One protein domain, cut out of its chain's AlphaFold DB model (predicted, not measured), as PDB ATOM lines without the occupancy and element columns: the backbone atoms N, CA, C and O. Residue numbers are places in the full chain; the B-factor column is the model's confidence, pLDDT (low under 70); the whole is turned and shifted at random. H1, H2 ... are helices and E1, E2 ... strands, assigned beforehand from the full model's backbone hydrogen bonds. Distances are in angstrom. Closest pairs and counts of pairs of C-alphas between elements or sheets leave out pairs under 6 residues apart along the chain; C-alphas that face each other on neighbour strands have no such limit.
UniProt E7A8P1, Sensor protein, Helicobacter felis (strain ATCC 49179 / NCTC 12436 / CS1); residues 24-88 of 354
ATOM      1  N   LEU A  24     -27.071   2.460 -52.832       68.81
ATOM      2  CA  LEU A  24     -26.369   1.357 -52.186       68.81
ATOM      3  C   LEU A  24     -24.953   1.805 -51.795       68.81
ATOM      4  O   LEU A  24     -24.198   2.319 -52.619       68.81
ATOM      5  N   LEU A  25     -24.602   1.636 -50.519       61.50
ATOM      6  CA  LEU A  25     -23.253   1.881 -50.008       61.50
ATOM      7  C   LEU A  25     -22.452   0.588 -49.893       61.50
ATOM      8  O   LEU A  25     -21.277   0.572 -50.232       61.50
ATOM      9  N   GLU A  26     -23.076  -0.479 -49.392       65.50
ATOM     10  CA  GLU A  26     -22.409  -1.767 -49.198       65.50
ATOM     11  C   GLU A  26     -23.421  -2.915 -49.211       65.50
ATOM     12  O   GLU A  26     -24.551  -2.761 -48.743       65.50
ATOM     13  N   THR A  27     -23.008  -4.085 -49.698       68.75
ATOM     14  CA  THR A  27     -23.765  -5.336 -49.596       68.75
ATOM     15  C   THR A  27     -22.869  -6.442 -49.066       68.75
ATOM     16  O   THR A  27     -21.851  -6.761 -49.672       68.75
ATOM     17  N   THR A  28     -23.288  -7.100 -47.988       65.56
ATOM     18  CA  THR A  28     -22.551  -8.220 -47.395       65.56
ATOM     19  C   THR A  28     -23.439  -9.452 -47.303       65.56
ATOM     20  O   THR A  28     -24.579  -9.381 -46.837       65.56
ATOM     21  N   ARG A  29     -22.939 -10.611 -47.737       70.88
ATOM     22  CA  ARG A  29     -23.684 -11.874 -47.661       70.88
ATOM     23  C   ARG A  29     -23.884 -12.282 -46.198       70.88
ATOM     24  O   ARG A  29     -22.913 -12.419 -45.463       70.88
ATOM     25  N   LEU A  30     -25.139 -12.503 -45.801       69.56
ATOM     26  CA  LEU A  30     -25.488 -13.030 -44.479       69.56
ATOM     27  C   LEU A  30     -25.462 -14.564 -44.496       69.56
ATOM     28  O   LEU A  30     -24.880 -15.186 -43.613       69.56
ATOM     29  N   ASP A  31     -26.078 -15.163 -45.518       72.69
ATOM     30  CA  ASP A  31     -26.114 -16.609 -45.758       72.69
ATOM     31  C   ASP A  31     -26.429 -16.918 -47.239       72.69
ATOM     32  O   ASP A  31     -26.182 -16.101 -48.131       72.69
ATOM     33  N   SER A  32     -26.883 -18.134 -47.559       72.56
ATOM     34  CA  SER A  32     -27.283 -18.505 -48.923       72.56
ATOM     35  C   SER A  32     -28.440 -17.661 -49.459       72.56
ATOM     36  O   SER A  32     -28.392 -17.301 -50.635       72.56
ATOM     37  N   ALA A  33     -29.398 -17.285 -48.613       75.62
ATOM     38  CA  ALA A  33     -30.653 -16.650 -49.001       75.62
ATOM     39  C   ALA A  33     -30.671 -15.129 -48.783       75.62
ATOM     40  O   ALA A  33     -31.405 -14.423 -49.478       75.62
ATOM     41  N   PHE A  34     -29.875 -14.602 -47.849       78.69
ATOM     42  CA  PHE A  34     -29.950 -13.202 -47.423       78.69
ATOM     43  C   PHE A  34     -28.614 -12.457 -47.520       78.69
ATOM     44  O   PHE A  34     -27.526 -13.025 -47.391       78.69
ATOM     45  N   ASN A  35     -28.710 -11.145 -47.719       77.25
ATOM     46  CA  ASN A  35     -27.625 -10.190 -47.549       77.25
ATOM     47  C   ASN A  35     -28.050  -9.041 -46.623       77.25
ATOM     48  O   ASN A  35     -29.235  -8.762 -46.451       77.25
ATOM     49  N   VAL A  36     -27.069  -8.398 -45.996       74.94
ATOM     50  CA  VAL A  36     -27.247  -7.128 -45.293       74.94
ATOM     51  C   VAL A  36     -26.770  -6.027 -46.228       74.94
ATOM     52  O   VAL A  36     -25.666  -6.117 -46.761       74.94
ATOM     53  N   ARG A  37     -27.593  -5.002 -46.440       77.06
ATOM     54  CA  ARG A  37     -27.261  -3.842 -47.272       77.06
ATOM     55  C   ARG A  37     -27.168  -2.596 -46.407       77.06
ATOM     56  O   ARG A  37     -28.012  -2.401 -45.534       77.06
ATOM     57  N   ILE A  38     -26.166  -1.762 -46.657       73.69
ATOM     58  CA  ILE A  38     -26.087  -0.401 -46.130       73.69
ATOM     59  C   ILE A  38     -26.509   0.544 -47.252       73.69
ATOM     60  O   ILE A  38     -25.940   0.501 -48.339       73.69
ATOM     61  N   LEU A  39     -27.515   1.371 -46.994       74.75
ATOM     62  CA  LEU A  39     -28.125   2.288 -47.955       74.75
ATOM     63  C   LEU A  39     -27.975   3.731 -47.468       74.75
ATOM     64  O   LEU A  39     -27.994   3.968 -46.261       74.75
ATOM     65  N   LYS A  40     -27.865   4.687 -48.392       72.56
ATOM     66  CA  LYS A  40     -27.822   6.126 -48.106       72.56
ATOM     67  C   LYS A  40     -28.899   6.879 -48.871       72.56
ATOM     68  O   LYS A  40     -28.939   6.817 -50.095       72.56
ATOM     69  N   GLU A  41     -29.674   7.665 -48.143       75.50
ATOM     70  CA  GLU A  41     -30.723   8.551 -48.650       75.50
ATOM     71  C   GLU A  41     -30.477   9.953 -48.071       75.50
ATOM     72  O   GLU A  41     -30.564  10.161 -46.856       75.50
ATOM     73  N   GLY A  42     -30.091  10.919 -48.909       73.31
ATOM     74  CA  GLY A  42     -29.618  12.219 -48.417       73.31
ATOM     75  C   GLY A  42     -28.442  12.057 -47.442       73.31
ATOM     76  O   GLY A  42     -27.437  11.444 -47.786       73.31
ATOM     77  N   GLU A  43     -28.568  12.565 -46.213       64.50
ATOM     78  CA  GLU A  43     -27.566  12.408 -45.137       64.50
ATOM     79  C   GLU A  43     -27.823  11.192 -44.224       64.50
ATOM     80  O   GLU A  43     -27.047  10.918 -43.307       64.50
ATOM     81  N   LYS A  44     -28.908  10.440 -44.445       68.56
ATOM     82  CA  LYS A  44     -29.264   9.291 -43.608       68.56
ATOM     83  C   LYS A  44     -28.652   8.012 -44.157       68.56
ATOM     84  O   LYS A  44     -28.667   7.769 -45.361       68.56
ATOM     85  N   ILE A  45     -28.155   7.175 -43.249       69.31
ATOM     86  CA  ILE A  45     -27.637   5.844 -43.563       69.31
ATOM     87  C   ILE A  45     -28.474   4.800 -42.833       69.31
ATOM     88  O   ILE A  45     -28.696   4.895 -41.625       69.31
ATOM     89  N   TYR A  46     -28.901   3.781 -43.571       74.19
ATOM     90  CA  TYR A  46     -29.705   2.676 -43.071       74.19
ATOM     91  C   TYR A  46     -28.977   1.358 -43.290       74.19
ATOM     92  O   TYR A  46     -28.307   1.171 -44.300       74.19
ATOM     93  N   ALA A  47     -29.160   0.415 -42.373       75.31
ATOM     94  CA  ALA A  47     -28.886  -0.989 -42.638       75.31
ATOM     95  C   ALA A  47     -30.225  -1.702 -42.877       75.31
ATOM     96  O   ALA A  47     -31.217  -1.395 -42.220       75.31
ATOM     97  N   VAL A  48     -30.268  -2.644 -43.813       82.56
ATOM     98  CA  VAL A  48     -31.454  -3.460 -44.103       82.56
ATOM     99  C   VAL A  48     -31.042  -4.892 -44.423       82.56
ATOM    100  O   VAL A  48     -29.916  -5.134 -44.854       82.56
ATOM    101  N   VAL A  49     -31.944  -5.856 -44.232       80.94
ATOM    102  CA  VAL A  49     -31.726  -7.235 -44.696       80.94
ATOM    103  C   VAL A  49     -32.513  -7.426 -45.978       80.94
ATOM    104  O   VAL A  49     -33.700  -7.128 -46.001       80.94
ATOM    105  N   ALA A  50     -31.895  -7.941 -47.033       82.19
ATOM    106  CA  ALA A  50     -32.593  -8.246 -48.271       82.19
ATOM    107  C   ALA A  50     -32.385  -9.703 -48.681       82.19
ATOM    108  O   ALA A  50     -31.340 -10.311 -48.445       82.19
ATOM    109  N   ASN A  51     -33.417 -10.291 -49.275       82.69
ATOM    110  CA  ASN A  51     -33.302 -11.597 -49.904       82.69
ATOM    111  C   ASN A  51     -32.518 -11.456 -51.220       82.69
ATOM    112  O   ASN A  51     -32.725 -10.508 -51.979       82.69
ATOM    113  N   ARG A  52     -31.594 -12.387 -51.467       76.69
ATOM    114  CA  ARG A  52     -30.658 -12.320 -52.598       76.69
ATOM    115  C   ARG A  52     -31.329 -12.574 -53.944       76.69
ATOM    116  O   ARG A  52     -30.928 -11.958 -54.919       76.69
ATOM    117  N   GLU A  53     -32.329 -13.449 -53.982       71.81
ATOM    118  CA  GLU A  53     -32.989 -13.878 -55.222       71.81
ATOM    119  C   GLU A  53     -34.159 -12.967 -55.593       71.81
ATOM    120  O   GLU A  53     -34.286 -12.537 -56.731       71.81
ATOM    121  N   SER A  54     -35.003 -12.634 -54.616       74.25
ATOM    122  CA  SER A  54     -36.201 -11.811 -54.836       74.25
ATOM    123  C   SER A  54     -35.954 -10.310 -54.691       74.25
ATOM    124  O   SER A  54     -36.844  -9.517 -54.978       74.25
ATOM    125  N   GLY A  55     -34.801  -9.899 -54.151       69.38
ATOM    126  CA  GLY A  55     -34.513  -8.497 -53.829       69.38
ATOM    127  C   GLY A  55     -35.368  -7.914 -52.696       69.38
ATOM    128  O   GLY A  55     -35.158  -6.767 -52.307       69.38
ATOM    129  N   LYS A  56     -36.307  -8.691 -52.133       77.44
ATOM    130  CA  LYS A  56     -37.235  -8.233 -51.097       77.44
ATOM    131  C   LYS A  56     -36.479  -7.791 -49.847       77.44
ATOM    132  O   LYS A  56     -35.709  -8.570 -49.281       77.44
ATOM    133  N   VAL A  57     -36.736  -6.561 -49.410       76.50
ATOM    134  CA  VAL A  57     -36.123  -5.942 -48.231       76.50
ATOM    135  C   VAL A  57     -36.988  -6.192 -46.996       76.50
ATOM    136  O   VAL A  57     -38.215  -6.152 -47.052       76.50
ATOM    137  N   TYR A  58     -36.342  -6.457 -45.869       77.12
ATOM    138  CA  TYR A  58     -36.953  -6.698 -44.570       77.12
ATOM    139  C   TYR A  58     -36.454  -5.668 -43.563       77.12
ATOM    140  O   TYR A  58     -35.274  -5.299 -43.560       77.12
ATOM    141  N   SER A  59     -37.351  -5.261 -42.663       68.06
ATOM    142  CA  SER A  59     -36.976  -4.453 -41.506       68.06
ATOM    143  C   SER A  59     -35.983  -5.245 -40.656       68.06
ATOM    144  O   SER A  59     -36.139  -6.454 -40.443       68.06
ATOM    145  N   LEU A  60     -34.942  -4.567 -40.175       73.50
ATOM    146  CA  LEU A  60     -33.972  -5.180 -39.273       73.50
ATOM    147  C   LEU A  60     -34.646  -5.704 -38.009       73.50
ATOM    148  O   LEU A  60     -34.339  -6.806 -37.572       73.50
ATOM    149  N   GLU A  61     -35.585  -4.945 -37.446       72.75
ATOM    150  CA  GLU A  61     -36.278  -5.302 -36.208       72.75
ATOM    151  C   GLU A  61     -37.080  -6.599 -36.348       72.75
ATOM    152  O   GLU A  61     -37.012  -7.469 -35.477       72.75
ATOM    153  N   ASP A  62     -37.789  -6.786 -37.464       74.25
ATOM    154  CA  ASP A  62     -38.581  -7.997 -37.686       74.25
ATOM    155  C   ASP A  62     -37.726  -9.183 -38.114       74.25
ATOM    156  O   ASP A  62     -38.038 -10.330 -37.778       74.25
ATOM    157  N   PHE A  63     -36.629  -8.934 -38.833       80.81
ATOM    158  CA  PHE A  63     -35.676  -9.987 -39.162       80.81
ATOM    159  C   PHE A  63     -34.938 -10.473 -37.908       80.81
ATOM    160  O   PHE A  63     -34.802 -11.678 -37.698       80.81
ATOM    161  N   LEU A  64     -34.533  -9.557 -37.023       79.50
ATOM    162  CA  LEU A  64     -33.836  -9.878 -35.780       79.50
ATOM    163  C   LEU A  64     -34.677 -10.764 -34.855       79.50
ATOM    164  O   LEU A  64     -34.109 -11.644 -34.217       79.50
ATOM    165  N   LYS A  65     -36.009 -10.624 -34.810       82.44
ATOM    166  CA  LYS A  65     -36.879 -11.496 -33.987       82.44
ATOM    167  C   LYS A  65     -36.731 -12.983 -34.333       82.44
ATOM    168  O   LYS A  65     -36.719 -13.817 -33.431       82.44
ATOM    169  N   ARG A  66     -36.568 -13.302 -35.622       81.75
ATOM    170  CA  ARG A  66     -36.490 -14.677 -36.155       81.75
ATOM    171  C   ARG A  66     -35.074 -15.151 -36.499       81.75
ATOM    172  O   ARG A  66     -34.893 -16.300 -36.886       81.75
ATOM    173  N   ALA A  67     -34.080 -14.276 -36.387       78.75
ATOM    174  CA  ALA A  67     -32.697 -14.587 -36.717       78.75
ATOM    175  C   ALA A  67     -32.049 -15.515 -35.673       78.75
ATOM    176  O   ALA A  67     -32.276 -15.388 -34.463       78.75
ATOM    177  N   THR A  68     -31.178 -16.410 -36.142       78.25
ATOM    178  CA  THR A  68     -30.301 -17.208 -35.273       78.25
ATOM    179  C   THR A  68     -29.360 -16.299 -34.468       78.25
ATOM    180  O   THR A  68     -29.082 -15.175 -34.896       78.25
ATOM    181  N   PRO A  69     -28.798 -16.756 -33.331       72.06
ATOM    182  CA  PRO A  69     -27.835 -15.964 -32.559       72.06
ATOM    183  C   PRO A  69     -26.651 -15.449 -33.395       72.06
ATOM    184  O   PRO A  69     -26.265 -14.288 -33.271       72.06
ATOM    185  N   LYS A  70     -26.132 -16.276 -34.313       65.44
ATOM    186  CA  LYS A  70     -25.037 -15.901 -35.221       65.44
ATOM    187  C   LYS A  70     -25.452 -14.800 -36.203       65.44
ATOM    188  O   LYS A  70     -24.722 -13.827 -36.373       65.44
ATOM    189  N   GLN A  71     -26.636 -14.917 -36.811       70.44
ATOM    190  CA  GLN A  71     -27.174 -13.883 -37.703       70.44
ATOM    191  C   GLN A  71     -27.464 -12.581 -36.947       70.44
ATOM    192  O   GLN A  71     -27.159 -11.512 -37.459       70.44
ATOM    193  N   LYS A  72     -27.997 -12.655 -35.718       73.31
ATOM    194  CA  LYS A  72     -28.223 -11.482 -34.858       73.31
ATOM    195  C   LYS A  72     -26.927 -10.721 -34.600       73.31
ATOM    196  O   LYS A  72     -26.889  -9.521 -34.843       73.31
ATOM    197  N   ALA A  73     -25.876 -11.422 -34.172       63.84
ATOM    198  CA  ALA A  73     -24.573 -10.816 -33.909       63.84
ATOM    199  C   ALA A  73     -23.991 -10.147 -35.165       63.84
ATOM    200  O   ALA A  73     -23.535  -9.007 -35.106       63.84
ATOM    201  N   PHE A  74     -24.077 -10.822 -36.315       63.66
ATOM    202  CA  PHE A  74     -23.616 -10.272 -37.589       63.66
ATOM    203  C   PHE A  74     -24.395  -9.012 -37.985       63.66
ATOM    204  O   PHE A  74     -23.809  -7.975 -38.280       63.66
ATOM    205  N   ILE A  75     -25.725  -9.078 -37.948       66.31
ATOM    206  CA  ILE A  75     -26.602  -7.957 -38.291       66.31
ATOM    207  C   ILE A  75     -26.350  -6.762 -37.360       66.31
ATOM    208  O   ILE A  75     -26.249  -5.632 -37.829       66.31
ATOM    209  N   GLN A  76     -26.207  -6.998 -36.055       69.12
ATOM    210  CA  GLN A  76     -25.913  -5.949 -35.078       69.12
ATOM    211  C   GLN A  76     -24.558  -5.279 -35.339       69.12
ATOM    212  O   GLN A  76     -24.478  -4.052 -35.277       69.12
ATOM    213  N   ALA A  77     -23.525  -6.048 -35.700       61.44
ATOM    214  CA  ALA A  77     -22.234  -5.490 -36.103       61.44
ATOM    215  C   ALA A  77     -22.376  -4.585 -37.339       61.44
ATOM    216  O   ALA A  77     -21.906  -3.450 -37.337       61.44
ATOM    217  N   ARG A  78     -23.128  -5.028 -38.353       68.25
ATOM    218  CA  ARG A  78     -23.391  -4.241 -39.568       68.25
ATOM    219  C   ARG A  78     -24.207  -2.972 -39.304       68.25
ATOM    220  O   ARG A  78     -23.967  -1.936 -39.917       68.25
ATOM    221  N   MET A  79     -25.154  -3.017 -38.368       68.94
ATOM    222  CA  MET A  79     -25.884  -1.824 -37.922       68.94
ATOM    223  C   MET A  79     -24.969  -0.823 -37.216       68.94
ATOM    224  O   MET A  79     -25.120   0.385 -37.396       68.94
ATOM    225  N   GLN A  80     -24.044  -1.314 -36.392       62.78
ATOM    226  CA  GLN A  80     -23.063  -0.476 -35.715       62.78
ATOM    227  C   GLN A  80     -22.141   0.213 -36.728       62.78
ATOM    228  O   GLN A  80     -21.919   1.415 -36.612       62.78
ATOM    229  N   GLU A  81     -21.709  -0.507 -37.762       62.12
ATOM    230  CA  GLU A  81     -20.917   0.031 -38.873       62.12
ATOM    231  C   GLU A  81     -21.676   1.095 -39.675       62.12
ATOM    232  O   GLU A  81     -21.142   2.169 -39.932       62.12
ATOM    233  N   ALA A  82     -22.953   0.860 -39.996       65.75
ATOM    234  CA  ALA A  82     -23.795   1.840 -40.684       65.75
ATOM    235  C   ALA A  82     -23.980   3.135 -39.868       65.75
ATOM    236  O   ALA A  82     -23.861   4.239 -40.400       65.75
ATOM    237  N   ARG A  83     -24.235   3.010 -38.556       65.06
ATOM    238  CA  ARG A  83     -24.352   4.163 -37.642       65.06
ATOM    239  C   ARG A  83     -23.048   4.937 -37.544       65.06
ATOM    240  O   ARG A  83     -23.052   6.162 -37.514       65.06
ATOM    241  N   ALA A  84     -21.941   4.217 -37.474       59.66
ATOM    242  CA  ALA A  84     -20.631   4.814 -37.387       59.66
ATOM    243  C   ALA A  84     -20.256   5.520 -38.697       59.66
ATOM    244  O   ALA A  84     -19.779   6.644 -38.633       59.66
ATOM    245  N   LEU A  85     -20.590   4.950 -39.861       63.78
ATOM    246  CA  LEU A  85     -20.425   5.609 -41.157       63.78
ATOM    247  C   LEU A  85     -21.205   6.933 -41.244       63.78
ATOM    248  O   LEU A  85     -20.700   7.909 -41.798       63.78
ATOM    249  N   ALA A  86     -22.411   6.988 -40.664       65.19
ATOM    250  CA  ALA A  86     -23.218   8.210 -40.599       65.19
ATOM    251  C   ALA A  86     -22.602   9.266 -39.668       65.19
ATOM    252  O   ALA A  86     -22.722  10.462 -39.910       65.19
ATOM    253  N   ALA A  87     -21.935   8.813 -38.607       63.91
ATOM    254  CA  ALA A  87     -21.264   9.655 -37.624       63.91
ATOM    255  C   ALA A  87     -19.786   9.929 -37.963       63.91
ATOM    256  O   ALA A  87     -19.073  10.506 -37.140       63.91
ATOM    257  N   THR A  88     -19.310   9.507 -39.139       63.56
ATOM    258  CA  THR A  88     -17.909   9.633 -39.545       63.56
ATOM    259  C   THR A  88     -17.513  11.106 -39.665       63.56
ATOM    260  O   THR A  88     -18.039  11.815 -40.530       63.56
TER     261      THR A  88
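Overview. This is residues 24 to 88 of the 354 residues of the protein "Sensor protein" of Helicobacter felis (strain ATCC 49179 / NCTC 12436 / CS1) (UniProt E7A8P1). Picture a twisted slab of three strands, E1, E2 and E3, with the long helix H2 running lengthwise over one face and the short helix H1 on that same face, over the edge strand E3; no named helix covers the other face. The strands fold back on one another as a meander, each strand the antiparallel neighbour of the one before, and the helices fold back as a helical hairpin; the whole has two layers, with H1 and H2 on one face of the sheet E1 E2 E3. The printed part has 65 residues, with three named strands followed by two named helices along the chain, E1 E2 E3 H1 H2; the sheet's order is E1 E2 E3, all antiparallel, and the class is mixed, helices and strands. The whole is compact, with a radius of gyration of the C-alphas of 11.3 A, and its C-alphas span 30 by 24 by 18 A.

Along the chain. Start at C-alpha 24, at (-26.369, 1.357, -52.186), where strand E1, residues 24 to 29, begins; it covers 14.2 A from first to last C-alpha. After a tight link of four residues, look for E2, residues 34 to 41, which covers 21.8 A. Two residues later E3 begins, residues 44 to 51, 22.2 A long, and it ends at C-alpha 51, at (-33.302, -11.597, -49.904). Read on through eight residues to H1, residues 60 to 66, which covers 10.3 A. Then find C-alpha 69 at (-27.835, -15.964, -32.559); from there H2, residues 69 to 86, runs 25.9 A to C-alpha 86 at (-23.218, 8.210, -40.599).

Arrangement. Begin with the sheet, where E1 and E3 are edge strands and E2 is the inner strand. E1 and E2 form a hairpin and are antiparallel, with 168 degrees between their directions; look at N 28 and O 36, 2.9 A apart, and N 38 and O 26, 2.8 A apart, both within hydrogen-bond range. E2 and E3 form the next hairpin, antiparallel at 155 degrees; here N 37 and O 48 are 2.8 A apart and N 41 and O 44 are 3.0 A apart, again within hydrogen-bond range. The sheet is only just strongly twisted, with C-alphas up to 4.3 A off its best plane. Residues 49 to 50 of E3 also pair, antiparallel, with residues 57 to 58, a stretch too short to be named. H2 is on the sheet at a height of 9.0 A, over E2 and E3, and it runs along the strands, at 17 degrees to E2 on the local plane. Its closest C-alphas to E3 are those of Met 79 and Ala 47, 5.7 A apart; to E2 they are those of Ala 82 and Ile 38, 6.3 A apart. E1 and H2 are near each other, with 5 pairs of C-alphas within 10 A. H1 is on the same face at a height of 10.4 A, over E3, and the closest C-alphas of the two are those of Leu 60 and Val 48, 5.7 A apart. H1 runs along the strands, at 17 degrees to E3 on the local plane, but its line rises 38 degrees out of that plane, only just short of standing up from the sheet. H1 and H2 only just touch, with 3 pairs of C-alphas within 8 A, made by residues 72 to 75 of H2 alone; the closest C-alphas are those of Leu 64 and Lys 72, 5.9 A apart. They run opposite ways at a shallow tilt of 7 degrees. Every O i to N i+4 pair in H2 is within hydrogen-bond range, while H1 has 2 of 3.

Size, cuts and confidence. The two C-alphas farthest apart are those of Gly 42 and Pro 69, at 32.4 A. The printed part has no cut from residue 24 to residue 88. The links E1 to E2, E2 to E3 and H1 to H2 are tight, E3 to H1 is short, and no link is long. In the B-factor column of this model you will find a mean pLDDT of 71.7 over the printed part; 28 residues are under 70, among them residues 24 to 28 and 73 to 88.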